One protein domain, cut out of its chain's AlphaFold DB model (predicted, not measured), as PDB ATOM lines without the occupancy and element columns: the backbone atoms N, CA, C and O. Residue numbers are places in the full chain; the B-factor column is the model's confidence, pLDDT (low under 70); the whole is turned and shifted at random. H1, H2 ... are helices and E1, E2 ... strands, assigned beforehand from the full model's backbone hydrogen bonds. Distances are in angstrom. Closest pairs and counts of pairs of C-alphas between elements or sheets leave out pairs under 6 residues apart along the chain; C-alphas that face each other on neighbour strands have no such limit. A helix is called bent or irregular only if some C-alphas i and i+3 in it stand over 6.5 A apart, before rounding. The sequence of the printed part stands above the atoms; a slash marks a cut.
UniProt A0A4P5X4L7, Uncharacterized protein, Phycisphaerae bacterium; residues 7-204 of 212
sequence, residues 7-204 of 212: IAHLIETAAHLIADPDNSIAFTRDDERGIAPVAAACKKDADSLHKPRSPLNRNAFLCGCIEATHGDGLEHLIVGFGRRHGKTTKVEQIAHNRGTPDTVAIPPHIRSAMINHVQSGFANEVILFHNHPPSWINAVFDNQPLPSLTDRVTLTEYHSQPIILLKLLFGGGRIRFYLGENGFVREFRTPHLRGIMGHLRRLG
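What this domain is: This is residues 7 to 204 of the 212 residues of an uncharacterized protein of Phycisphaerae bacterium (UniProt A0A4P5X4L7). A strongly twisted, curved sheet of five strands makes the core, with H3 in its hollow, near all five strands, and H2 packed on H3 and over the E2 edge. H4 and H6 cover the other face, while H1, H5, H7 and H8 lie off the sheet around the body. The 198 printed residues hold eight named helices and five named strands in the order H1 H2 H3 E1 E2 H4 E3 H5 H6 H7 E4 E5 H8. The sheet is mixed, in the order E2 E1 E3 E4 E5, and the class is mixed, helices and strands. The whole is compact, with a radius of gyration of the C-alphas of 16.2 A and spans of 47 by 42 by 30 A.

Where its parts are: H1, residues 7 to 19, begins at C-alpha 7 at (219.270, 97.841, 240.770) and is 18.7 A long. H2, residues 29 to 42, is 21.2 A long; it is irregular, but only just, with C-alphas 33 and 36 at 6.9 A. H3, residues 58 to 69, is 16.7 A long. E1, residues 76 to 85, is 26.2 A long and bends by 53 degrees at residue 82, and E2, residues 88 to 98, is 26.3 A long and bends by 78 degrees at residue 92. H4, residues 108 to 120, is 18.1 A long. E3, residues 124 to 131, begins at C-alpha 124 at (228.800, 115.193, 207.455) and is 23.4 A long. H5, residues 136 to 140, H6, residues 149 to 159, and H7, residues 162 to 169, come next. E4, residues 175 to 181, is 19.9 A long, and E5 is residues 184 to 188. H8, residues 193 to 202, ends at C-alpha 202 at (219.978, 89.587, 212.410).

How they stand to each other: E1 and E2 form a hairpin, with N 79 and O 95 at 2.8 A, within hydrogen-bond range. E1 and E3 are antiparallel, with N 80 and O 127 at 2.8 A. E3 and E4 are parallel, with N 178 and O 128 at 2.8 A. E4 and E5 form the second hairpin, with N 179 and O 186 at 2.9 A. E3, H5, H6, H7 and E4 form a strand-helix-strand unit, two parallel neighbour strands with helices between. E2, H4 and E3 form a split one, with E1 between its strands and a right-handed crossover. The domain has three layers, helices on both faces of the sheet: H2 and H3 on one, H4 and H6 on the other. H2 touches H3 at a steep tilt of 55 degrees, closest at the C-alphas of Ile 35 and Gly 64, 3.7 A. H4 lies over E1 and E3 at a height over the sheet of 9.2 A, and H6 over E4 at 9.9 A. H7 only just touches H4, with 3 pairs of C-alphas within 8 A, the closest those of Gln 119 and Ile 163, 6.7 A; H4 does so with residues 118 to 119 alone. H8 only just touches H6, also with 3 pairs, the closest C-alphas being those of Thr 156 and Gly 195, 6.6 A. H1 is apart from H6, but only just, at 8.4 A, and H5 touches no helix. Helix packing is mostly crossed. Every O i to N i+4 pair is within hydrogen-bond range in H1, H3, H4, H6, H7 and H8; in H2 it is 5 of 10, and in H5 0 of 1, with 2 of 2 O i to N i+3 pairs.

The domain as a whole: The two C-alphas farthest apart, those of Arg 29 and Gly 204, are 49.0 A apart. The printed part has no cut. The link from H2 to H3, residues 43 to 57, is long, and its residues 56 to 57 pair antiparallel with residues 90 to 91 of E2. The mean pLDDT of the printed part is 81.1; it is under 70 at residues 7 to 22, 134 to 156, 159 and 190 to 204.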
ATOM      1  N   ILE A   7     217.998  98.564 240.670       46.00
ATOM      2  CA  ILE A   7     219.270  97.841 240.770       46.00
ATOM      3  C   ILE A   7     219.841  97.512 239.382       46.00
ATOM      4  O   ILE A   7     221.041  97.650 239.160       46.00
ATOM      5  N   ALA A   8     218.998  97.122 238.422       51.66
ATOM      6  CA  ALA A   8     219.436  96.846 237.055       51.66
ATOM      7  C   ALA A   8     219.917  98.124 236.348       51.66
ATOM      8  O   ALA A   8     220.950  98.094 235.684       51.66
ATOM      9  N   HIS A   9     219.224  99.250 236.560       50.91
ATOM     10  CA  HIS A   9     219.639 100.556 236.038       50.91
ATOM     11  C   HIS A   9     220.990 101.000 236.624       50.91
ATOM     12  O   HIS A   9     221.858 101.473 235.895       50.91
ATOM     13  N   LEU A  10     221.197 100.796 237.928       49.19
ATOM     14  CA  LEU A  10     222.461 101.065 238.624       49.19
ATOM     15  C   LEU A  10     223.628 100.235 238.070       49.19
ATOM     16  O   LEU A  10     224.690 100.784 237.784       49.19
ATOM     17  N   ILE A  11     223.427  98.928 237.875       55.28
ATOM     18  CA  ILE A  11     224.455  98.020 237.336       55.28
ATOM     19  C   ILE A  11     224.819  98.399 235.896       55.28
ATOM     20  O   ILE A  11     225.997  98.434 235.541       55.28
ATOM     21  N   GLU A  12     223.823  98.710 235.069       57.59
ATOM     22  CA  GLU A  12     224.034  99.120 233.681       57.59
ATOM     23  C   GLU A  12     224.766 100.469 233.603       57.59
ATOM     24  O   GLU A  12     225.750 100.610 232.877       57.59
ATOM     25  N   THR A  13     224.374 101.429 234.442       55.47
ATOM     26  CA  THR A  13     225.043 102.730 234.582       55.47
ATOM     27  C   THR A  13     226.515 102.571 234.982       55.47
ATOM     28  O   THR A  13     227.390 103.156 234.341       55.47
ATOM     29  N   ALA A  14     226.812 101.726 235.974       54.34
ATOM     30  CA  ALA A  14     228.177 101.456 236.428       54.34
ATOM     31  C   ALA A  14     229.039 100.779 235.346       54.34
ATOM     32  O   ALA A  14     230.180 101.182 235.123       54.34
ATOM     33  N   ALA A  15     228.491  99.802 234.616       57.94
ATOM     34  CA  ALA A  15     229.187  99.158 233.499       57.94
ATOM     35  C   ALA A  15     229.524 100.154 232.372       57.94
ATOM     36  O   ALA A  15     230.572 100.058 231.735       57.94
ATOM     37  N   HIS A  16     228.659 101.142 232.148       57.69
ATOM     38  CA  HIS A  16     228.871 102.172 231.136       57.69
ATOM     39  C   HIS A  16     229.881 103.247 231.541       57.69
ATOM     40  O   HIS A  16     230.627 103.710 230.680       57.69
ATOM     41  N   LEU A  17     229.958 103.607 232.824       55.03
ATOM     42  CA  LEU A  17     230.995 104.511 233.334       55.03
ATOM     43  C   LEU A  17     232.410 103.948 233.133       55.03
ATOM     44  O   LEU A  17     233.342 104.712 232.909       55.03
ATOM     45  N   ILE A  18     232.555 102.621 233.158       57.00
ATOM     46  CA  ILE A  18     233.823 101.931 232.886       57.00
ATOM     47  C   ILE A  18     234.137 101.910 231.377       57.00
ATOM     48  O   ILE A  18     235.299 102.010 230.987       57.00
ATOM     49  N   ALA A  19     233.117 101.785 230.521       58.31
ATOM     50  CA  ALA A  19     233.279 101.668 229.068       58.31
ATOM     51  C   ALA A  19     233.516 103.011 228.348       58.31
ATOM     52  O   ALA A  19     234.181 103.041 227.311       58.31
ATOM     53  N   ASP A  20     232.999 104.115 228.891       59.38
ATOM     54  CA  ASP A  20     233.264 105.472 228.416       59.38
ATOM     55  C   ASP A  20     234.231 106.165 229.398       59.38
ATOM     56  O   ASP A  20     233.750 106.759 230.363       59.38
ATOM     57  N   PRO A  21     235.569 106.149 229.193       60.19
ATOM     58  CA  PRO A  21     236.481 106.949 230.018       60.19
ATOM     59  C   PRO A  21     236.064 108.424 229.989       60.19
ATOM     60  O   PRO A  21     235.354 108.837 229.070       60.19
ATOM     61  N   ASP A  22     236.477 109.208 230.990       66.38
ATOM     62  CA  ASP A  22     236.055 110.604 231.147       66.38
ATOM     63  C   ASP A  22     236.195 111.398 229.831       66.38
ATOM     64  O   ASP A  22     237.286 111.755 229.387       66.38
ATOM     65  N   ASN A  23     235.052 111.617 229.175       76.81
ATOM     66  CA  ASN A  23     234.909 112.327 227.905       76.81
ATOM     67  C   ASN A  23     234.276 113.706 228.151       76.81
ATOM     68  O   ASN A  23     233.528 114.213 227.303       76.81
ATOM     69  N   SER A  24     234.522 114.278 229.331       84.19
ATOM     70  CA  SER A  24     234.069 115.616 229.687       84.19
ATOM     71  C   SER A  24     234.710 116.669 228.789       84.19
ATOM     72  O   SER A  24     235.869 116.576 228.374       84.19
ATOM     73  N   ILE A  25     233.928 117.687 228.455       90.62
ATOM     74  CA  ILE A  25     234.360 118.801 227.626       90.62
ATOM     75  C   ILE A  25     234.857 119.917 228.535       90.62
ATOM     76  O   ILE A  25     234.081 120.545 229.248       90.62
ATOM     77  N   ALA A  26     236.157 120.190 228.465       91.12
ATOM     78  CA  ALA A  26     236.732 121.399 229.033       91.12
ATOM     79  C   ALA A  26     236.493 122.571 228.070       91.12
ATOM     80  O   ALA A  26     236.995 122.570 226.939       91.12
ATOM     81  N   PHE A  27     235.707 123.551 228.512       94.31
ATOM     82  CA  PHE A  27     235.460 124.776 227.762       94.31
ATOM     83  C   PHE A  27     236.571 125.800 227.977       94.31
ATOM     84  O   PHE A  27     237.167 125.906 229.048       94.31
ATOM     85  N   THR A  28     236.833 126.570 226.929       95.38
ATOM     86  CA  THR A  28     237.722 127.733 226.948       95.38
ATOM     87  C   THR A  28     236.905 129.003 226.717       95.38
ATOM     88  O   THR A  28     235.793 128.935 226.198       95.38
ATOM     89  N   ARG A  29     237.471 130.180 227.012       95.56
ATOM     90  CA  ARG A  29     236.815 131.466 226.692       95.56
ATOM     91  C   ARG A  29     236.458 131.602 225.211       95.56
ATOM     92  O   ARG A  29     235.441 132.187 224.865       95.56
ATOM     93  N   ASP A  30     237.260 131.015 224.323       96.12
ATOM     94  CA  ASP A  30     236.991 131.033 222.882       96.12
ATOM     95  C   ASP A  30     235.703 130.291 222.500       96.12
ATOM     96  O   ASP A  30     235.141 130.553 221.431       96.12
ATOM     97  N   ASP A  31     235.242 129.357 223.335       97.62
ATOM     98  CA  ASP A  31     234.021 128.588 223.111       97.62
ATOM     99  C   ASP A  31     232.756 129.393 223.468       97.62
ATOM    100  O   ASP A  31     231.708 129.178 222.858       97.62
ATOM    101  N   GLU A  32     232.860 130.415 224.325       97.56
ATOM    102  CA  GLU A  32     231.741 131.298 224.710       97.56
ATOM    103  C   GLU A  32     231.111 132.023 223.508       97.56
ATOM    104  O   GLU A  32     229.943 132.417 223.533       97.56
ATOM    105  N   ARG A  33     231.831 132.123 222.381       97.50
ATOM    106  CA  ARG A  33     231.285 132.651 221.118       97.50
ATOM    107  C   ARG A  33     230.050 131.895 220.610       97.50
ATOM    108  O   ARG A  33     229.357 132.396 219.726       97.50
ATOM    109  N   GLY A  34     229.806 130.677 221.095       97.94
ATOM    110  CA  GLY A  34     228.631 129.889 220.739       97.94
ATOM    111  C   GLY A  34     227.379 130.209 221.555       97.94
ATOM    112  O   GLY A  34     226.289 129.869 221.101       97.94
ATOM    113  N   ILE A  35     227.501 130.927 222.678       97.75
ATOM    114  CA  ILE A  35     226.381 131.247 223.578       97.75
ATOM    115  C   ILE A  35     225.281 132.009 222.845       97.75
ATOM    116  O   ILE A  35     224.155 131.526 222.729       97.75
ATOM    117  N   ALA A  36     225.600 133.177 222.285       97.69
ATOM    118  CA  ALA A  36     224.588 134.005 221.633       97.69
ATOM    119  C   ALA A  36     223.936 133.322 220.406       97.69
ATOM    120  O   ALA A  36     222.708 133.369 220.299       97.69
ATOM    121  N   PRO A  37     224.681 132.659 219.496       97.88
ATOM    122  CA  PRO A  37     224.077 131.946 218.370       97.88
ATOM    123  C   PRO A  37     223.175 130.774 218.775       97.88
ATOM    124  O   PRO A  37     222.113 130.603 218.178       97.88
ATOM    125  N   VAL A  38     223.564 129.979 219.777       97.88
ATOM    126  CA  VAL A  38     222.743 128.848 220.239       97.88
ATOM    127  C   VAL A  38     221.503 129.354 220.972       97.88
ATOM    128  O   VAL A  38     220.398 128.940 220.639       97.88
ATOM    129  N   ALA A  39     221.644 130.338 221.863       96.69
ATOM    130  CA  ALA A  39     220.501 130.962 222.528       96.69
ATOM    131  C   ALA A  39     219.516 131.592 221.525       96.69
ATOM    132  O   ALA A  39     218.303 131.541 221.719       96.69
ATOM    133  N   ALA A  40     220.016 132.173 220.429       95.94
ATOM    134  CA  ALA A  40     219.169 132.684 219.355       95.94
ATOM    135  C   ALA A  40     218.418 131.565 218.618       95.94
ATOM    136  O   ALA A  40     217.251 131.761 218.279       95.94
ATOM    137  N   ALA A  41     219.055 130.409 218.397       95.81
ATOM    138  CA  ALA A  41     218.412 129.229 217.822       95.81
ATOM    139  C   ALA A  41     217.317 128.676 218.747       95.81
ATOM    140  O   ALA A  41     216.222 128.390 218.278       95.81
ATOM    141  N   CYS A  42     217.569 128.615 220.057       94.44
ATOM    142  CA  CYS A  42     216.615 128.086 221.036       94.44
ATOM    143  C   CYS A  42     215.350 128.942 221.224       94.44
ATOM    144  O   CYS A  42     214.353 128.491 221.784       94.44
ATOM    145  N   LYS A  43     215.376 130.192 220.753       93.12
ATOM    146  CA  LYS A  43     214.209 131.089 220.735       93.12
ATOM    147  C   LYS A  43     213.338 130.920 219.487       93.12
ATOM    148  O   LYS A  43     212.349 131.636 219.353       93.12
ATOM    149  N   LYS A  44     213.733 130.064 218.541       89.44
ATOM    150  CA  LYS A  44     212.980 129.804 217.308       89.44
ATOM    151  C   LYS A  44     212.020 128.635 217.482       89.44
ATOM    152  O   LYS A  44     212.120 127.867 218.435       89.44
ATOM    153  N   ASP A  45     211.088 128.524 216.543       83.38
ATOM    154  CA  ASP A  45     210.122 127.432 216.511       83.38
ATOM    155  C   ASP A  45     210.832 126.090 216.300       83.38
ATOM    156  O   ASP A  45     211.808 126.007 215.543       83.38
ATOM    157  N   ALA A  46     210.307 125.036 216.931       78.88
ATOM    158  CA  ALA A  46     210.888 123.690 216.916       78.88
ATOM    159  C   ALA A  46     210.948 123.048 215.513       78.88
ATOM    160  O   ALA A  46     211.686 122.089 215.275       78.88
ATOM    161  N   ASP A  47     210.205 123.607 214.559       79.94
ATOM    162  CA  ASP A  47     210.175 123.159 213.166       79.94
ATOM    163  C   ASP A  47     211.234 123.838 212.288       79.94
ATOM    164  O   ASP A  47     211.386 123.506 211.111       79.94
ATOM    165  N   SER A  48     212.000 124.781 212.845       86.56
ATOM    166  CA  SER A  48     212.960 125.581 212.088       86.56
ATOM    167  C   SER A  48     214.411 125.134 212.284       86.56
ATOM    168  O   SER A  48     214.863 124.825 213.387       86.56
ATOM    169  N   LEU A  49     215.173 125.147 211.186       91.94
ATOM    170  CA  LEU A  49     216.630 125.031 211.218       91.94
ATOM    171  C   LEU A  49     217.243 126.429 211.228       91.94
ATOM    172  O   LEU A  49     217.110 127.199 210.273       91.94
ATOM    173  N   HIS A  50     217.951 126.753 212.300       94.81
ATOM    174  CA  HIS A  50     218.641 128.020 212.445       94.81
ATOM    175  C   HIS A  50     220.062 127.948 211.884       94.81
ATOM    176  O   HIS A  50     220.832 127.058 212.229       94.81
ATOM    177  N   LYS A  51     220.442 128.924 211.057       96.75
ATOM    178  CA  LYS A  51     221.813 129.077 210.558       96.75
ATOM    179  C   LYS A  51     222.528 130.176 211.349       96.75
ATOM    180  O   LYS A  51     222.145 131.338 211.199       96.75
ATOM    181  N   PRO A  52     223.554 129.860 212.165       94.94
ATOM    182  CA  PRO A  52     224.380 130.890 212.779       94.94
ATOM    183  C   PRO A  52     225.105 131.708 211.698       94.94
ATOM    184  O   PRO A  52     225.370 131.220 210.600       94.94
ATOM    185  N   ARG A  53     225.459 132.962 212.013       94.62
ATOM    186  CA  ARG A  53     226.162 133.868 211.076       94.62
ATOM    187  C   ARG A  53     227.505 133.315 210.594       94.62
ATOM    188  O   ARG A  53     227.948 133.645 209.500       94.62
ATOM    189  N   SER A  54     228.148 132.499 211.419       95.38
ATOM    190  CA  SER A  54     229.369 131.776 211.093       95.38
ATOM    191  C   SER A  54     229.307 130.362 211.680       95.38
ATOM    192  O   SER A  54     228.663 130.161 212.716       95.38
ATOM    193  N   PRO A  55     229.963 129.369 211.050       97.56
ATOM    194  CA  PRO A  55     229.983 128.018 211.587       97.56
ATOM    195  C   PRO A  55     230.666 127.949 212.955       97.56
ATOM    196  O   PRO A  55     231.781 128.450 213.137       97.56
ATOM    197  N   LEU A  56     230.036 127.263 213.905       98.25
ATOM    198  CA  LEU A  56     230.589 127.053 215.243       98.25
ATOM    199  C   LEU A  56     231.489 125.818 215.243       98.25
ATOM    200  O   LEU A  56     231.169 124.818 214.611       98.25
ATOM    201  N   ASN A  57     232.614 125.841 215.961       97.94
ATOM    202  CA  ASN A  57     233.265 124.573 216.300       97.94
ATOM    203  C   ASN A  57     232.384 123.812 217.307       97.94
ATOM    204  O   ASN A  57     231.555 124.399 218.002       97.94
ATOM    205  N   ARG A  58     232.618 122.506 217.422       97.62
ATOM    206  CA  ARG A  58     231.896 121.639 218.356       97.62
ATOM    207  C   ARG A  58     231.822 122.200 219.778       97.62
ATOM    208  O   ARG A  58     230.744 122.218 220.350       97.62
ATOM    209  N   ASN A  59     232.948 122.630 220.346       97.75
ATOM    210  CA  ASN A  59     232.978 123.075 221.737       97.75
ATOM    211  C   ASN A  59     232.227 124.399 221.931       97.75
ATOM    212  O   ASN A  59     231.484 124.492 222.898       97.75
ATOM    213  N   ALA A  60     232.297 125.361 220.998       98.25
ATOM    214  CA  ALA A  60     231.466 126.562 221.093       98.25
ATOM    215  C   ALA A  60     229.975 126.236 221.002       98.25
ATOM    216  O   ALA A  60     229.185 126.761 221.777       98.25
ATOM    217  N   PHE A  61     229.585 125.338 220.090       98.56
ATOM    218  CA  PHE A  61     228.204 124.860 220.029       98.56
ATOM    219  C   PHE A  61     227.756 124.265 221.375       98.56
ATOM    220  O   PHE A  61     226.740 124.688 221.909       98.56
ATOM    221  N   LEU A  62     228.541 123.355 221.961       98.12
ATOM    222  CA  LEU A  62     228.212 122.717 223.242       98.12
ATOM    223  C   LEU A  62     228.207 123.695 224.427       98.12
ATOM    224  O   LEU A  62     227.352 123.568 225.297       98.12
ATOM    225  N   CYS A  63     229.117 124.671 224.441       97.69
ATOM    226  CA  CYS A  63     229.136 125.757 225.422       97.69
ATOM    227  C   CYS A  63     227.841 126.571 225.334       97.69
ATOM    228  O   CYS A  63     227.176 126.804 226.337       97.69
ATOM    229  N   GLY A  64     227.411 126.918 224.120       97.69
ATOM    230  CA  GLY A  64     226.133 127.592 223.937       97.69
ATOM    231  C   GLY A  64     224.927 126.739 224.324       97.69
ATOM    232  O   GLY A  64     223.962 127.285 224.845       97.69
ATOM    233  N   CYS A  65     224.978 125.421 224.115       97.44
ATOM    234  CA  CYS A  65     223.907 124.519 224.534       97.44
ATOM    235  C   CYS A  65     223.743 124.495 226.055       97.44
ATOM    236  O   CYS A  65     222.633 124.698 226.536       97.44
ATOM    237  N   ILE A  66     224.830 124.276 226.805       95.00
ATOM    238  CA  ILE A  66     224.737 124.197 228.267       95.00
ATOM    239  C   ILE A  66     224.253 125.525 228.856       95.00
ATOM    240  O   ILE A  66     223.320 125.511 229.653       95.00
ATOM    241  N   GLU A  67     224.767 126.659 228.369       95.44
ATOM    242  CA  GLU A  67     224.334 127.994 228.800       95.44
ATOM    243  C   GLU A  67     222.869 128.281 228.446       95.44
ATOM    244  O   GLU A  67     222.126 128.818 229.263       95.44
ATOM    245  N   ALA A  68     222.409 127.886 227.254       94.62
ATOM    246  CA  ALA A  68     221.021 128.096 226.836       94.62
ATOM    247  C   ALA A  68     220.005 127.258 227.629       94.62
ATOM    248  O   ALA A  68     218.827 127.601 227.638       94.62
ATOM    249  N   THR A  69     220.446 126.162 228.251       92.81
ATOM    250  CA  THR A  69     219.595 125.260 229.052       92.81
ATOM    251  C   THR A  69     219.774 125.437 230.558       92.81
ATOM    252  O   THR A  69     219.058 124.821 231.350       92.81
ATOM    253  N   HIS A  70     220.734 126.263 230.978       88.88
ATOM    254  CA  HIS A  70     221.062 126.429 232.384       88.88
ATOM    255  C   HIS A  70     219.891 127.065 233.141       88.88
ATOM    256  O   HIS A  70     219.482 128.189 232.857       88.88
ATOM    257  N   GLY A  71     219.353 126.340 234.124       82.56
ATOM    258  CA  GLY A  71     218.273 126.826 234.984       82.56
ATOM    259  C   GLY A  71     216.868 126.833 234.364       82.56
ATOM    260  O   GLY A  71     215.950 127.290 235.035       82.56
ATOM    261  N   ASP A  72     216.668 126.314 233.143       83.19
ATOM    262  CA  ASP A  72     215.348 126.316 232.471       83.19
ATOM    263  C   ASP A  72     214.354 125.313 233.110       83.19
ATOM    264  O   ASP A  72     213.143 125.418 232.964       83.19
ATOM    265  N   GLY A  73     214.844 124.327 233.872       85.25
ATOM    266  CA  GLY A  73     213.997 123.328 234.548       85.25
ATOM    267  C   GLY A  73     213.266 122.363 233.601       85.25
ATOM    268  O   GLY A  73     212.489 121.529 234.061       85.25
ATOM    269  N   LEU A  74     213.525 122.460 232.296       90.25
ATOM    270  CA  LEU A  74     213.001 121.600 231.240       90.25
ATOM    271  C   LEU A  74     214.130 120.785 230.599       90.25
ATOM    272  O   LEU A  74     215.297 121.191 230.614       90.25
ATOM    273  N   GLU A  75     213.780 119.656 229.988       90.00
ATOM    274  CA  GLU A  75     214.661 118.944 229.063       90.00
ATOM    275  C   GLU A  75     214.626 119.588 227.670       90.00
ATOM    276  O   GLU A  75     213.576 119.950 227.127       90.00
ATOM    277  N   HIS A  76     215.799 119.739 227.070       93.38
ATOM    278  CA  HIS A  76     216.015 120.313 225.752       93.38
ATOM    279  C   HIS A  76     216.826 119.342 224.915       93.38
ATOM    280  O   HIS A  76     217.813 118.754 225.356       93.38
ATOM    281  N   LEU A  77     216.450 119.274 223.646       93.69
ATOM    282  CA  LEU A  77     217.212 118.616 222.608       93.69
ATOM    283  C   LEU A  77     217.729 119.681 221.646       93.69
ATOM    284  O   LEU A  77     216.940 120.315 220.946       93.69
ATOM    285  N   ILE A  78     219.043 119.869 221.577       97.00
ATOM    286  CA  ILE A  78     219.677 120.818 220.656       97.00
ATOM    287  C   ILE A  78     220.556 120.033 219.685       97.00
ATOM    288  O   ILE A  78     221.457 119.300 220.085       97.00
ATOM    289  N   VAL A  79     220.303 120.180 218.388       97.50
ATOM    290  CA  VAL A  79     220.963 119.396 217.339       97.50
ATOM    291  C   VAL A  79     221.767 120.316 216.433       97.50
ATOM    292  O   VAL A  79     221.203 121.149 215.734       97.50
ATOM    293  N   GLY A  80     223.085 120.149 216.419       98.19
ATOM    294  CA  GLY A  80     223.995 120.814 215.498       98.19
ATOM    295  C   GLY A  80     224.255 119.959 214.258       98.19
ATOM    296  O   GLY A  80     224.812 118.867 214.357       98.19
ATOM    297  N   PHE A  81     223.914 120.468 213.079       98.06
ATOM    298  CA  PHE A  81     224.237 119.863 211.787       98.06
ATOM    299  C   PHE A  81     225.518 120.487 211.259       98.06
ATOM    300  O   PHE A  81     225.611 121.709 211.122       98.06
ATOM    301  N   GLY A  82     226.518 119.667 210.965       97.56
ATOM    302  CA  GLY A  82     227.821 120.175 210.583       97.56
ATOM    303  C   GLY A  82     228.640 119.221 209.741       97.56
ATOM    304  O   GLY A  82     228.160 118.206 209.236       97.56
ATOM    305  N   ARG A  83     229.910 119.569 209.575       96.62
ATOM    306  CA  ARG A  83     230.882 118.749 208.853       96.62
ATOM    307  C   ARG A  83     232.145 118.609 209.675       96.62
ATOM    308  O   ARG A  83     232.574 119.554 210.342       96.62
ATOM    309  N   ARG A  84     232.764 117.439 209.607       94.38
ATOM    310  CA  ARG A  84     234.070 117.191 210.201       94.38
ATOM    311  C   ARG A  84     235.103 118.124 209.565       94.38
ATOM    312  O   ARG A  84     235.217 118.212 208.346       94.38
ATOM    313  N   HIS A  85     235.875 118.799 210.405       92.62
ATOM    314  CA  HIS A  85     236.950 119.702 210.018       92.62
ATOM    315  C   HIS A  85     238.155 119.462 210.936       92.62
ATOM    316  O   HIS A  85     238.222 119.953 212.068       92.62
ATOM    317  N   GLY A  86     239.095 118.634 210.474       90.44
ATOM    318  CA  GLY A  86     240.216 118.168 211.289       90.44
ATOM    319  C   GLY A  86     239.743 117.382 212.520       90.44
ATOM    320  O   GLY A  86     239.136 116.315 212.395       90.44
ATOM    321  N   LYS A  87     240.035 117.915 213.714       89.50
ATOM    322  CA  LYS A  87     239.677 117.322 215.021       89.50
ATOM    323  C   LYS A  87     238.335 117.817 215.587       89.50
ATOM    324  O   LYS A  87     237.929 117.393 216.672       89.50
ATOM    325  N   THR A  88     237.659 118.728 214.888       94.00
ATOM    326  CA  THR A  88     236.387 119.311 215.324       94.00
ATOM    327  C   THR A  88     235.292 119.099 214.285       94.00
ATOM    328  O   THR A  88     235.544 118.643 213.174       94.00
ATOM    329  N   THR A  89     234.079 119.469 214.661       96.00
ATOM    330  CA  THR A  89     232.931 119.592 213.769       96.00
ATOM    331  C   THR A  89     232.655 121.078 213.585       96.00
ATOM    332  O   THR A  89     232.674 121.822 214.567       96.00
ATOM    333  N   LYS A  90     232.413 121.523 212.352       97.88
ATOM    334  CA  LYS A  90     231.900 122.863 212.055       97.88
ATOM    335  C   LYS A  90     230.386 122.776 211.913       97.88
ATOM    336  O   LYS A  90     229.906 122.226 210.928       97.88
ATOM    337  N   VAL A  91     229.665 123.249 212.923       98.38
ATOM    338  CA  VAL A  91     228.202 123.296 212.983       98.38
ATOM    339  C   VAL A  91     227.712 124.474 212.153       98.38
ATOM    340  O   VAL A  91     228.058 125.620 212.428       98.38
ATOM    341  N   GLU A  92     226.922 124.173 211.131       98.00
ATOM    342  CA  GLU A  92     226.408 125.110 210.128       98.00
ATOM    343  C   GLU A  92     224.911 125.385 210.308       98.00
ATOM    344  O   GLU A  92     224.414 126.396 209.817       98.00
ATOM    345  N   GLN A  93     224.184 124.484 210.978       98.06
ATOM    346  CA  GLN A  93     222.759 124.633 211.278       98.06
ATOM    347  C   GLN A  93     222.445 124.063 212.661       98.06
ATOM    348  O   GLN A  93     223.137 123.160 213.129       98.06
ATOM    349  N   ILE A  94     221.406 124.581 213.305       98.25
ATOM    350  CA  ILE A  94     220.971 124.203 214.647       98.25
ATOM    351  C   ILE A  94     219.460 123.966 214.621       98.25
ATOM    352  O   ILE A  94     218.722 124.819 214.136       98.25
ATOM    353  N   ALA A  95     219.003 122.837 215.155       96.75
ATOM    354  CA  ALA A  95     217.608 122.618 215.525       96.75
ATOM    355  C   ALA A  95     217.481 122.575 217.046       96.75
ATOM    356  O   ALA A  95     218.432 122.210 217.742       96.75
ATOM    357  N   HIS A  96     216.300 122.901 217.554       95.88
ATOM    358  CA  HIS A  96     216.000 122.840 218.976       95.88
ATOM    359  C   HIS A  96     214.593 122.299 219.183       95.88
ATOM    360  O   HIS A  96     213.667 122.704 218.492       95.88
ATOM    361  N   ASN A  97     214.439 121.393 220.142       94.00
ATOM    362  CA  ASN A  97     213.146 120.988 220.662       94.00
ATOM    363  C   ASN A  97     213.141 121.105 222.189       94.00
ATOM    364  O   ASN A  97     214.156 120.835 222.838       94.00
ATOM    365  N   ARG A  98     211.995 121.488 222.754       92.88
ATOM    366  CA  ARG A  98     211.762 121.536 224.203       92.88
ATOM    367  C   ARG A  98     210.813 120.425 224.604       92.88
ATOM    368  O   ARG A  98     209.829 120.166 223.914       92.88
ATOM    369  N   GLY A  99     211.149 119.771 225.700       88.94
ATOM    370  CA  GLY A  99     210.355 118.730 226.312       88.94
ATOM    371  C   GLY A  99     209.609 119.224 227.543       88.94
ATOM    372  O   GLY A  99     209.242 120.392 227.670       88.94
ATOM    373  N   THR A 100     209.392 118.286 228.449       86.25
ATOM    374  CA  THR A 100     208.926 118.507 229.815       86.25
ATOM    375  C   THR A 100     210.132 118.477 230.768       86.25
ATOM    376  O   THR A 100     211.260 118.282 230.311       86.25
ATOM    377  N   PRO A 101     209.941 118.643 232.088       85.06
ATOM    378  CA  PRO A 101     211.013 118.428 233.062       85.06
ATOM    379  C   PRO A 101     211.631 117.021 233.051       85.06
ATOM    380  O   PRO A 101     212.752 116.862 233.517       85.06
ATOM    381  N   ASP A 102     210.911 116.019 232.530       74.50
ATOM    382  CA  ASP A 102     211.292 114.602 232.639       74.50
ATOM    383  C   ASP A 102     211.546 113.920 231.288       74.50
ATOM    384  O   ASP A 102     211.961 112.760 231.247       74.50
ATOM    385  N   THR A 103     211.178 114.559 230.172       78.69
ATOM    386  CA  THR A 103     211.379 113.968 228.847       78.69
ATOM    387  C   THR A 103     211.397 115.000 227.725       78.69
ATOM    388  O   THR A 103     210.501 115.837 227.611       78.69
ATOM    389  N   VAL A 104     212.341 114.857 226.796       83.88
ATOM    390  CA  VAL A 104     212.280 115.460 225.460       83.88
ATOM    391  C   VAL A 104     212.313 114.395 224.361       83.88
ATOM    392  O   VAL A 104     213.190 113.535 224.296       83.88
ATOM    393  N   ALA A 105     211.348 114.457 223.443       84.62
ATOM    394  CA  ALA A 105     211.332 113.598 222.262       84.62
ATOM    395  C   ALA A 105     212.149 114.218 221.119       84.62
ATOM    396  O   ALA A 105     212.194 115.441 220.972       84.62
ATOM    397  N   ILE A 106     212.727 113.378 220.252       86.19
ATOM    398  CA  ILE A 106     213.245 113.815 218.947       86.19
ATOM    399  C   ILE A 106     212.071 113.861 217.961       86.19
ATOM    400  O   ILE A 106     211.572 112.791 217.590       86.19
ATOM    401  N   PRO A 107     211.642 115.046 217.492       87.06
ATOM    402  CA  PRO A 107     210.574 115.148 216.509       87.06
ATOM    403  C   PRO A 107     210.915 114.379 215.219       87.06
ATOM    404  O   PRO A 107     212.085 114.372 214.807       87.06
ATOM    405  N   PRO A 108     209.931 113.758 214.537       86.31
ATOM    406  CA  PRO A 108     210.178 112.980 213.323       86.31
ATOM    407  C   PRO A 108     210.930 113.750 212.230       86.31
ATOM    408  O   PRO A 108     211.830 113.190 211.606       86.31
ATOM    409  N   HIS A 109     210.634 115.039 212.027       87.81
ATOM    410  CA  HIS A 109     211.326 115.859 211.027       87.81
ATOM    411  C   HIS A 109     212.796 116.099 211.382       87.81
ATOM    412  O   HIS A 109     213.645 116.020 210.496       87.81
ATOM    413  N   ILE A 110     213.120 116.319 212.662       90.56
ATOM    414  CA  ILE A 110     214.510 116.448 213.131       90.56
ATOM    415  C   ILE A 110     215.242 115.117 212.946       90.56
ATOM    416  O   ILE A 110     216.343 115.100 212.398       90.56
ATOM    417  N   ARG A 111     214.612 113.992 213.313       89.38
ATOM    418  CA  ARG A 111     215.157 112.641 213.095       89.38
ATOM    419  C   ARG A 111     215.494 112.415 211.616       89.38
ATOM    420  O   ARG A 111     216.617 112.028 211.294       89.38
ATOM    421  N   SER A 112     214.560 112.697 210.709       89.69
ATOM    422  CA  SER A 112     214.787 112.583 209.262       89.69
ATOM    423  C   SER A 112     215.885 113.526 208.771       89.69
ATOM    424  O   SER A 112     216.743 113.106 207.995       89.69
ATOM    425  N   ALA A 113     215.918 114.774 209.248       92.69
ATOM    426  CA  ALA A 113     216.961 115.733 208.898       92.69
ATOM    427  C   ALA A 113     218.356 115.245 209.323       92.69
ATOM    428  O   ALA A 113     219.302 115.361 208.546       92.69
ATOM    429  N   MET A 114     218.491 114.647 210.512       92.56
ATOM    430  CA  MET A 114     219.762 114.093 210.997       92.56
ATOM    431  C   MET A 114     220.265 112.966 210.093       92.56
ATOM    432  O   MET A 114     221.426 112.975 209.682       92.56
ATOM    433  N   ILE A 115     219.380 112.024 209.755       89.94
ATOM    434  CA  ILE A 115     219.695 110.886 208.882       89.94
ATOM    435  C   ILE A 115     220.120 111.387 207.502       89.94
ATOM    436  O   ILE A 115     221.208 111.051 207.031       89.94
ATOM    437  N   ASN A 116     219.302 112.243 206.887       92.50
ATOM    438  CA  ASN A 116     219.561 112.790 205.558       92.50
ATOM    439  C   ASN A 116     220.878 113.577 205.524       92.50
ATOM    440  O   ASN A 116     221.688 113.409 204.608       92.50
ATOM    441  N   HIS A 117     221.136 114.397 206.548       94.94
ATOM    442  CA  HIS A 117     222.370 115.171 206.649       94.94
ATOM    443  C   HIS A 117     223.592 114.262 206.720       94.94
ATOM    444  O   HIS A 117     224.488 114.395 205.886       94.94
ATOM    445  N   VAL A 118     223.621 113.294 207.643       91.25
ATOM    446  CA  VAL A 118     224.763 112.374 207.765       91.25
ATOM    447  C   VAL A 118     224.938 111.543 206.506       91.25
ATOM    448  O   VAL A 118     226.072 111.329 206.097       91.25
ATOM    449  N   GLN A 119     223.870 111.092 205.847       89.44
ATOM    450  CA  GLN A 119     223.978 110.279 204.633       89.44
ATOM    451  C   GLN A 119     224.489 111.079 203.422       89.44
ATOM    452  O   GLN A 119     225.332 110.563 202.688       89.44
ATOM    453  N   SER A 120     224.095 112.349 203.279       92.88
ATOM    454  CA  SER A 120     224.387 113.185 202.099       92.88
ATOM    455  C   SER A 120     225.865 113.527 201.844       92.88
ATOM    456  O   SER A 120     226.210 113.926 200.736       92.88
ATOM    457  N   GLY A 121     226.765 113.359 202.819       91.25
ATOM    458  CA  GLY A 121     228.190 113.656 202.633       91.25
ATOM    459  C   GLY A 121     229.093 112.814 203.523       91.25
ATOM    460  O   GLY A 121     228.745 112.515 204.664       91.25
ATOM    461  N   PHE A 122     230.258 112.390 203.022       90.69
ATOM    462  CA  PHE A 122     231.169 111.531 203.793       90.69
ATOM    463  C   PHE A 122     231.662 112.204 205.077       90.69
ATOM    464  O   PHE A 122     231.788 111.535 206.091       90.69
ATOM    465  N   ALA A 123     231.888 113.519 205.058       94.00
ATOM    466  CA  ALA A 123     232.338 114.284 206.221       94.00
ATOM    467  C   ALA A 123     231.191 114.830 207.091       94.00
ATOM    468  O   ALA A 123     231.466 115.524 208.066       94.00
ATOM    469  N   ASN A 124     229.924 114.582 206.748       96.38
ATOM    470  CA  ASN A 124     228.800 115.193 207.455       96.38
ATOM    471  C   ASN A 124     228.622 114.568 208.839       96.38
ATOM    472  O   ASN A 124     228.497 113.354 208.979       96.38
ATOM    473  N   GLU A 125     228.584 115.417 209.858       95.12
ATOM    474  CA  GLU A 125     228.407 115.030 211.251       95.12
ATOM    475  C   GLU A 125     227.176 115.714 211.836       95.12
ATOM    476  O   GLU A 125     226.801 116.823 211.445       95.12
ATOM    477  N   VAL A 126     226.572 115.054 212.815       96.00
ATOM    478  CA  VAL A 126     225.535 115.637 213.662       96.00
ATOM    479  C   VAL A 126     226.014 115.585 215.103       96.00
ATOM    480  O   VAL A 126     226.555 114.574 215.545       96.00
ATOM    481  N   ILE A 127     225.814 116.676 215.831       96.75
ATOM    482  CA  ILE A 127     226.035 116.768 217.269       96.75
ATOM    483  C   ILE A 127     224.663 116.887 217.916       96.75
ATOM    484  O   ILE A 127     223.980 117.885 217.723       96.75
ATOM    485  N   LEU A 128     224.258 115.874 218.669       95.25
ATOM    486  CA  LEU A 128     223.031 115.879 219.447       95.25
ATOM    487  C   LEU A 128     223.388 116.176 220.900       95.25
ATOM    488  O   LEU A 128     224.181 115.452 221.494       95.25
ATOM    489  N   PHE A 129     222.831 117.251 221.441       95.31
ATOM    490  CA  PHE A 129     222.935 117.637 222.839       95.31
ATOM    491  C   PHE A 129     221.580 117.447 223.519       95.31
ATOM    492  O   PHE A 129     220.562 117.901 222.995       95.31
ATOM    493  N   HIS A 130     221.591 116.801 224.677       91.94
ATOM    494  CA  HIS A 130     220.446 116.632 225.563       91.94
ATOM    495  C   HIS A 130     220.845 117.137 226.958       91.94
ATOM    496  O   HIS A 130     221.939 116.799 227.411       91.94
ATOM    497  N   ASN A 131     220.027 117.960 227.622       91.38
ATOM    498  CA  ASN A 131     220.226 118.282 229.039       91.38
ATOM    499  C   ASN A 131     219.244 117.535 229.943       91.38
ATOM    500  O   ASN A 131     218.074 117.410 229.596       91.38
ATOM    501  N   HIS A 132     219.708 117.177 231.138       81.94
ATOM    502  CA  HIS A 132     218.830 116.813 232.246       81.94
ATOM    503  C   HIS A 132     218.765 117.969 233.255       81.94
ATOM    504  O   HIS A 132     219.811 118.499 233.655       81.94
ATOM    505  N   PRO A 133     217.563 118.398 233.676       75.00
ATOM    506  CA  PRO A 133     217.398 119.264 234.833       75.00
ATOM    507  C   PRO A 133     218.019 118.647 236.096       75.00
ATOM    508  O   PRO A 133     218.143 117.423 236.191       75.00
ATOM    509  N   PRO A 134     218.381 119.465 237.100       67.94
ATOM    510  CA  PRO A 134     218.892 118.955 238.366       67.94
ATOM    511  C   PRO A 134     217.906 117.969 239.005       67.94
ATOM    512  O   PRO A 134     216.765 118.327 239.299       67.94
ATOM    513  N   SER A 135     218.352 116.737 239.253       62.91
ATOM    514  CA  SER A 135     217.568 115.716 239.951       62.91
ATOM    515  C   SER A 135     218.295 115.239 241.208       62.91
ATOM    516  O   SER A 135     219.525 115.221 241.276       62.91
ATOM    517  N   TRP A 136     217.539 114.814 242.221       51.91
ATOM    518  CA  TRP A 136     218.091 114.321 243.489       51.91
ATOM    519  C   TRP A 136     218.933 113.040 243.332       51.91
ATOM    520  O   TRP A 136     219.788 112.770 244.172       51.91
ATOM    521  N   ILE A 137     218.731 112.269 242.256       52.50
ATOM    522  CA  ILE A 137     219.504 111.053 241.948       52.50
ATOM    523  C   ILE A 137     220.967 111.403 241.621       52.50
ATOM    524  O   ILE A 137     221.873 110.625 241.913       52.50
ATOM    525  N   ASN A 138     221.222 112.607 241.107       50.06
ATOM    526  CA  ASN A 138     222.548 113.038 240.651       50.06
ATOM    527  C   ASN A 138     223.491 113.389 241.813       50.06
ATOM    528  O   ASN A 138     224.711 113.272 241.676       50.06
ATOM    529  N   ALA A 139     222.935 113.677 242.997       53.03
ATOM    530  CA  ALA A 139     223.699 113.830 244.235       53.03
ATOM    531  C   ALA A 139     224.401 112.528 244.673       53.03
ATOM    532  O   ALA A 139     225.335 112.575 245.467       53.03
ATOM    533  N   VAL A 140     223.967 111.369 244.161       52.81
ATOM    534  CA  VAL A 140     224.552 110.054 244.478       52.81
ATOM    535  C   VAL A 140     225.745 109.711 243.566       52.81
ATOM    536  O   VAL A 140     226.552 108.861 243.928       52.81
ATOM    537  N   PHE A 141     225.892 110.376 242.413       50.00
ATOM    538  CA  PHE A 141     226.920 110.082 241.395       50.00
ATOM    539  C   PHE A 141     227.852 111.271 241.106       50.00
ATOM    540  O   PHE A 141     228.265 111.477 239.963       50.00
ATOM    541  N   ASP A 142     228.158 112.082 242.121       54.69
ATOM    542  CA  ASP A 142     229.037 113.258 242.011       54.69
ATOM    543  C   ASP A 142     228.655 114.223 240.868       54.69
ATOM    544  O   ASP A 142     229.517 114.876 240.279       54.69
ATOM    545  N   ASN A 143     227.359 114.334 240.544       53.81
ATOM    546  CA  ASN A 143     226.827 115.211 239.492       53.81
ATOM    547  C   ASN A 143     227.316 114.906 238.060       53.81
ATOM    548  O   ASN A 143     227.217 115.778 237.190       53.81
ATOM    549  N   GLN A 144     227.840 113.703 237.787       50.94
ATOM    550  CA  GLN A 144     228.223 113.321 236.425       50.94
ATOM    551  C   GLN A 144     226.991 113.179 235.511       50.94
ATOM    552  O   GLN A 144     226.048 112.498 235.905       50.94
ATOM    553  N   PRO A 145     227.027 113.697 234.265       57.06
ATOM    554  CA  PRO A 145     225.964 113.454 233.294       57.06
ATOM    555  C   PRO A 145     225.848 111.958 232.957       57.06
ATOM    556  O   PRO A 145     226.805 111.365 232.437       57.06
ATOM    557  N   LEU A 146     224.677 111.353 233.194       58.22
ATOM    558  CA  LEU A 146     224.401 109.938 232.898       58.22
ATOM    559  C   LEU A 146     223.291 109.778 231.844       58.22
ATOM    560  O   LEU A 146     222.157 110.167 232.099       58.22
ATOM    561  N   PRO A 147     223.567 109.170 230.672       63.75
ATOM    562  CA  PRO A 147     222.549 109.022 229.636       63.75
ATOM    563  C   PRO A 147     221.500 107.984 230.040       63.75
ATOM    564  O   PRO A 147     221.846 106.867 230.458       63.75
ATOM    565  N   SER A 148     220.227 108.338 229.849       65.50
ATOM    566  CA  SER A 148     219.085 107.465 230.118       65.50
ATOM    567  C   SER A 148     219.071 106.243 229.192       65.50
ATOM    568  O   SER A 148     219.745 106.184 228.156       65.50
ATOM    569  N   LEU A 149     218.246 105.243 229.520       65.00
ATOM    570  CA  LEU A 149     218.025 104.094 228.637       65.00
ATOM    571  C   LEU A 149     217.513 104.531 227.247       65.00
ATOM    572  O   LEU A 149     217.938 103.980 226.231       65.00
ATOM    573  N   THR A 150     216.649 105.547 227.192       66.12
ATOM    574  CA  THR A 150     216.086 106.097 225.948       66.12
ATOM    575  C   THR A 150     217.160 106.744 225.073       66.12
ATOM    576  O   THR A 150     217.179 106.530 223.856       66.12
ATOM    577  N   ASP A 151     218.107 107.465 225.679       65.25
ATOM    578  CA  ASP A 151     219.252 108.050 224.969       65.25
ATOM    579  C   ASP A 151     220.127 106.963 224.333       65.25
ATOM    580  O   ASP A 151     220.565 107.070 223.183       65.25
ATOM    581  N   ARG A 152     220.332 105.860 225.059       68.06
ATOM    582  CA  ARG A 152     221.132 104.717 224.597       68.06
ATOM    583  C   ARG A 152     220.446 103.935 223.483       68.06
ATOM    584  O   ARG A 152     221.115 103.524 222.535       68.06
ATOM    585  N   VAL A 153     219.131 103.732 223.569       69.75
ATOM    586  CA  VAL A 153     218.344 103.114 222.488       69.75
ATOM    587  C   VAL A 153     218.412 103.979 221.233       69.75
ATOM    588  O   VAL A 153     218.691 103.461 220.154       69.75
ATOM    589  N   THR A 154     218.265 105.296 221.385       69.62
ATOM    590  CA  THR A 154     218.386 106.255 220.284       69.62
ATOM    591  C   THR A 154     219.757 106.158 219.603       69.62
ATOM    592  O   THR A 154     219.835 106.029 218.381       69.62
ATOM    593  N   LEU A 155     220.844 106.139 220.379       69.00
ATOM    594  CA  LEU A 155     222.205 105.917 219.875       69.00
ATOM    595  C   LEU A 155     222.318 104.604 219.078       69.00
ATOM    596  O   LEU A 155     222.872 104.591 217.975       69.00
ATOM    597  N   THR A 156     221.766 103.508 219.605       67.75
ATOM    598  CA  THR A 156     221.767 102.202 218.930       67.75
ATOM    599  C   THR A 156     220.978 102.223 217.617       67.75
ATOM    600  O   THR A 156     221.468 101.686 216.623       67.75
ATOM    601  N   GLU A 157     219.803 102.858 217.569       74.75
ATOM    602  CA  GLU A 157     218.997 102.972 216.343       74.75
ATOM    603  C   GLU A 157     219.786 103.650 215.217       74.75
ATOM    604  O   GLU A 157     219.859 103.130 214.102       74.75
ATOM    605  N   TYR A 158     220.450 104.770 215.506       73.69
ATOM    606  CA  TYR A 158     221.232 105.485 214.500       73.69
ATOM    607  C   TYR A 158     222.478 104.717 214.051       73.69
ATOM    608  O   TYR A 158     222.770 104.664 212.855       73.69
ATOM    609  N   HIS A 159     223.203 104.092 214.980       69.50
ATOM    610  CA  HIS A 159     224.394 103.304 214.647       69.50
ATOM    611  C   HIS A 159     224.074 101.974 213.954       69.50
ATOM    612  O   HIS A 159     224.954 101.399 213.318       69.50
ATOM    613  N   SER A 160     222.825 101.507 214.018       70.06
ATOM    614  CA  SER A 160     222.366 100.338 213.260       70.06
ATOM    615  C   SER A 160     222.122 100.623 211.772       70.06
ATOM    616  O   SER A 160     222.006  99.691 210.979       70.06
ATOM    617  N   GLN A 161     222.090 101.896 211.350       74.19
ATOM    618  CA  GLN A 161     221.897 102.235 209.941       74.19
ATOM    619  C   GLN A 161     223.146 101.894 209.107       74.19
ATOM    620  O   GLN A 161     224.214 102.455 209.376       74.19
ATOM    621  N   PRO A 162     223.035 101.072 208.041       75.31
ATOM    622  CA  PRO A 162     224.197 100.547 207.318       75.31
ATOM    623  C   PRO A 162     225.162 101.619 206.801       75.31
ATOM    624  O   PRO A 162     226.372 101.479 206.941       75.31
ATOM    625  N   ILE A 163     224.642 102.721 206.249       77.06
ATOM    626  CA  ILE A 163     225.471 103.813 205.711       77.06
ATOM    627  C   ILE A 163     226.217 104.548 206.832       77.06
ATOM    628  O   ILE A 163     227.387 104.892 206.667       77.06
ATOM    629  N   ILE A 164     225.558 104.789 207.967       75.00
ATOM    630  CA  ILE A 164     226.164 105.474 209.117       75.00
ATOM    631  C   ILE A 164     227.241 104.578 209.739       75.00
ATOM    632  O   ILE A 164     228.339 105.054 210.026       75.00
ATOM    633  N   LEU A 165     226.966 103.277 209.866       72.31
ATOM    634  CA  LEU A 165     227.929 102.288 210.340       72.31
ATOM    635  C   LEU A 165     229.152 102.196 209.417       72.31
ATOM    636  O   LEU A 165     230.285 102.233 209.892       72.31
ATOM    637  N   LEU A 166     228.937 102.142 208.099       71.56
ATOM    638  CA  LEU A 166     230.018 102.109 207.115       71.56
ATOM    639  C   LEU A 166     230.904 103.355 207.233       71.56
ATOM    640  O   LEU A 166     232.125 103.246 207.305       71.56
ATOM    641  N   LYS A 167     230.301 104.547 207.332       78.88
ATOM    642  CA  LYS A 167     231.056 105.788 207.551       78.88
ATOM    643  C   LYS A 167     231.852 105.737 208.845       78.88
ATOM    644  O   LYS A 167     233.032 106.065 208.815       78.88
ATOM    645  N   LEU A 168     231.255 105.286 209.946       73.06
ATOM    646  CA  LEU A 168     231.954 105.149 211.221       73.06
ATOM    647  C   LEU A 168     233.202 104.255 211.094       73.06
ATOM    648  O   LEU A 168     234.266 104.645 211.571       73.06
ATOM    649  N   LEU A 169     233.091 103.114 210.404       71.62
ATOM    650  CA  LEU A 169     234.202 102.179 210.174       71.62
ATOM    651  C   LEU A 169     235.332 102.785 209.330       71.62
ATOM    652  O   LEU A 169     236.502 102.541 209.608       71.62
ATOM    653  N   PHE A 170     235.001 103.616 208.340       77.12
ATOM    654  CA  PHE A 170     235.985 104.286 207.481       77.12
ATOM    655  C   PHE A 170     236.397 105.681 207.980       77.12
ATOM    656  O   PHE A 170     237.015 106.450 207.245       77.12
ATOM    657  N   GLY A 171     236.060 106.040 209.223       75.81
ATOM    658  CA  GLY A 171     236.410 107.340 209.799       75.81
ATOM    659  C   GLY A 171     235.690 108.533 209.154       75.81
ATOM    660  O   GLY A 171     236.156 109.667 209.263       75.81
ATOM    661  N   GLY A 172     234.567 108.298 208.482       81.56
ATOM    662  CA  GLY A 172     233.649 109.324 208.004       81.56
ATOM    663  C   GLY A 172     232.881 110.009 209.136       81.56
ATOM    664  O   GLY A 172     233.122 109.805 210.326       81.56
ATOM    665  N   GLY A 173     231.954 110.871 208.742       82.00
ATOM    666  CA  GLY A 173     231.058 111.573 209.642       82.00
ATOM    667  C   GLY A 173     230.011 110.648 210.268       82.00
ATOM    668  O   GLY A 173     229.719 109.559 209.769       82.00
ATOM    669  N   ARG A 174     229.487 111.077 211.413       87.44
ATOM    670  CA  ARG A 174     228.666 110.282 212.327       87.44
ATOM    671  C   ARG A 174     227.753 111.181 213.155       87.44
ATOM    672  O   ARG A 174     227.911 112.403 213.163       87.44
ATOM    673  N   ILE A 175     226.835 110.562 213.884       89.50
ATOM    674  CA  ILE A 175     226.042 111.235 214.914       89.50
ATOM    675  C   ILE A 175     226.794 111.094 216.238       89.50
ATOM    676  O   ILE A 175     227.261 110.010 216.578       89.50
ATOM    677  N   ARG A 176     226.977 112.201 216.957       91.06
ATOM    678  CA  ARG A 176     227.701 112.263 218.231       91.06
ATOM    679  C   ARG A 176     226.761 112.775 219.300       91.06
ATOM    680  O   ARG A 176     226.063 113.756 219.061       91.06
ATOM    681  N   PHE A 177     226.769 112.126 220.453       89.94
ATOM    682  CA  PHE A 177     225.794 112.367 221.502       89.94
ATOM    683  C   PHE A 177     226.476 112.987 222.707       89.94
ATOM    684  O   PHE A 177     227.518 112.512 223.162       89.94
ATOM    685  N   TYR A 178     225.887 114.072 223.183       91.88
ATOM    686  CA  TYR A 178     226.375 114.872 224.283       91.88
ATOM    687  C   TYR A 178     225.275 115.042 225.307       91.88
ATOM    688  O   TYR A 178     224.133 115.333 224.954       91.88
ATOM    689  N   LEU A 179     225.655 114.893 226.564       90.00
ATOM    690  CA  LEU A 179     224.783 115.117 227.694       90.00
ATOM    691  C   LEU A 179     225.288 116.317 228.483       90.00
ATOM    692  O   LEU A 179     226.479 116.383 228.797       90.00
ATOM    693  N   GLY A 180     224.397 117.268 228.741       88.81
ATOM    694  CA  GLY A 180     224.641 118.437 229.570       88.81
ATOM    695  C   GLY A 180     223.966 118.298 230.924       88.81
ATOM    696  O   GLY A 180     222.760 118.082 230.996       88.81
ATOM    697  N   GLU A 181     224.727 118.442 231.999       82.06
ATOM    698  CA  GLU A 181     224.184 118.358 233.349       82.06
ATOM    699  C   GLU A 181     225.076 119.103 234.344       82.06
ATOM    700  O   GLU A 181     226.297 119.000 234.273       82.06
ATOM    701  N   ASN A 182     224.481 119.869 235.265       75.56
ATOM    702  CA  ASN A 182     225.187 120.583 236.345       75.56
ATOM    703  C   ASN A 182     226.375 121.452 235.878       75.56
ATOM    704  O   ASN A 182     227.380 121.575 236.574       75.56
ATOM    705  N   GLY A 183     226.274 122.050 234.686       77.25
ATOM    706  CA  GLY A 183     227.346 122.862 234.090       77.25
ATOM    707  C   GLY A 183     228.446 122.054 233.390       77.25
ATOM    708  O   GLY A 183     229.347 122.636 232.789       77.25
ATOM    709  N   PHE A 184     228.359 120.725 233.403       85.00
ATOM    710  CA  PHE A 184     229.256 119.831 232.683       85.00
ATOM    711  C   PHE A 184     228.623 119.349 231.385       85.00
ATOM    712  O   PHE A 184     227.407 119.204 231.268       85.00
ATOM    713  N   VAL A 185     229.471 119.062 230.398       90.06
ATOM    714  CA  VAL A 185     229.060 118.425 229.147       90.06
ATOM    715  C   VAL A 185     229.962 117.235 228.877       90.06
ATOM    716  O   VAL A 185     231.183 117.371 228.911       90.06
ATOM    717  N   ARG A 186     229.376 116.080 228.556       88.88
ATOM    718  CA  ARG A 186     230.107 114.838 228.279       88.88
ATOM    719  C   ARG A 186     229.630 114.191 226.990       88.88
ATOM    720  O   ARG A 186     228.434 114.136 226.726       88.88
ATOM    721  N   GLU A 187     230.563 113.673 226.195       88.75
ATOM    722  CA  GLU A 187     230.216 112.758 225.102       88.75
ATOM    723  C   GLU A 187     229.993 111.352 225.662       88.75
ATOM    724  O   GLU A 187     230.866 110.825 226.354       88.75
ATOM    725  N   PHE A 188     228.887 110.710 225.301       81.81
ATOM    726  CA  PHE A 188     228.734 109.274 225.519       81.81
ATOM    727  C   PHE A 188     228.799 108.549 224.181       81.81
ATOM    728  O   PHE A 188     228.226 108.983 223.177       81.81
ATOM    729  N   ARG A 189     229.566 107.459 224.149       73.19
ATOM    730  CA  ARG A 189     229.835 106.709 222.919       73.19
ATOM    731  C   ARG A 189     229.327 105.287 222.997       73.19
ATOM    732  O   ARG A 189     229.268 104.651 221.949       73.19
ATOM    733  N   THR A 190     228.961 104.797 224.183       58.78
ATOM    734  CA  THR A 190     228.571 103.399 224.367       58.78
ATOM    735  C   THR A 190     227.108 103.162 223.971       58.78
ATOM    736  O   THR A 190     226.201 103.557 224.711       58.78
ATOM    737  N   PRO A 191     226.840 102.495 222.833       58.50
ATOM    738  CA  PRO A 191     225.498 102.038 222.486       58.50
ATOM    739  C   PRO A 191     225.023 100.956 223.457       58.50
ATOM    740  O   PRO A 191     225.820 100.285 224.118       58.50
ATOM    741  N   HIS A 192     223.713 100.724 223.500       57.59
ATOM    742  CA  HIS A 192     223.151  99.626 224.279       57.59
ATOM    743  C   HIS A 192     223.629  98.279 223.703       57.59
ATOM    744  O   HIS A 192     223.157  97.837 222.648       57.59
ATOM    745  N   LEU A 193     224.565  97.612 224.391       52.19
ATOM    746  CA  LEU A 193     225.286  96.430 223.883       52.19
ATOM    747  C   LEU A 193     224.347  95.282 223.491       52.19
ATOM    748  O   LEU A 193     224.543  94.651 222.452       52.19
ATOM    749  N   ARG A 194     223.266  95.055 224.255       55.62
ATOM    750  CA  ARG A 194     222.242  94.049 223.902       55.62
ATOM    751  C   ARG A 194     221.546  94.352 222.571       55.62
ATOM    752  O   ARG A 194     221.244  93.431 221.819       55.62
ATOM    753  N   GLY A 195     221.324  95.631 222.264       53.88
ATOM    754  CA  GLY A 195     220.677  96.055 221.023       53.88
ATOM    755  C   GLY A 195     221.581  95.843 219.811       53.88
ATOM    756  O   GLY A 195     221.132  95.316 218.794       53.88
ATOM    757  N   ILE A 196     222.875  96.152 219.946       54.22
ATOM    758  CA  ILE A 196     223.868  95.885 218.897       54.22
ATOM    759  C   ILE A 196     224.041  94.390 218.655       54.22
ATOM    760  O   ILE A 196     224.008  93.962 217.505       54.22
ATOM    761  N   MET A 197     224.167  93.579 219.709       55.88
ATOM    762  CA  MET A 197     224.279  92.125 219.549       55.88
ATOM    763  C   MET A 197     223.051  91.532 218.852       55.88
ATOM    764  O   MET A 197     223.199  90.703 217.957       55.88
ATOM    765  N   GLY A 198     221.844  91.998 219.186       58.97
ATOM    766  CA  GLY A 198     220.626  91.594 218.484       58.97
ATOM    767  C   GLY A 198     220.628  91.980 216.999       58.97
ATOM    768  O   GLY A 198     220.179  91.200 216.161       58.97
ATOM    769  N   HIS A 199     221.162  93.155 216.654       57.16
ATOM    770  CA  HIS A 199     221.234  93.619 215.268       57.16
ATOM    771  C   HIS A 199     222.299  92.869 214.452       57.16
ATOM    772  O   HIS A 199     222.022  92.420 213.342       57.16
ATOM    773  N   LEU A 200     223.485  92.644 215.024       57.00
ATOM    774  CA  LEU A 200     224.553  91.856 214.398       57.00
ATOM    775  C   LEU A 200     224.138  90.395 214.170       57.00
ATOM    776  O   LEU A 200     224.476  89.826 213.134       57.00
ATOM    777  N   ARG A 201     223.349  89.810 215.083       66.38
ATOM    778  CA  ARG A 201     222.734  88.484 214.891       66.38
ATOM    779  C   ARG A 201     221.762  88.467 213.711       66.38
ATOM    780  O   ARG A 201     221.839  87.563 212.888       66.38
ATOM    781  N   ARG A 202     220.890  89.478 213.571       61.59
ATOM    782  CA  ARG A 202     219.978  89.587 212.410       61.59
ATOM    783  C   ARG A 202     220.716  89.752 211.083       61.59
ATOM    784  O   ARG A 202     220.218  89.301 210.061       61.59
ATOM    785  N   LEU A 203     221.889  90.379 211.107       57.09
ATOM    786  CA  LEU A 203     222.764  90.525 209.943       57.09
ATOM    787  C   LEU A 203     223.649  89.288 209.689       57.09
ATOM    788  O   LEU A 203     224.429  89.293 208.742       57.09
ATOM    789  N   GLY A 204     223.552  88.238 210.515       54.72
ATOM    790  CA  GLY A 204     224.332  87.003 210.371       54.72
ATOM    791  C   GLY A 204     225.817  87.138 210.729       54.72
ATOM    792  O   GLY A 204     226.602  86.247 210.419       54.72
TER     793      GLY A 204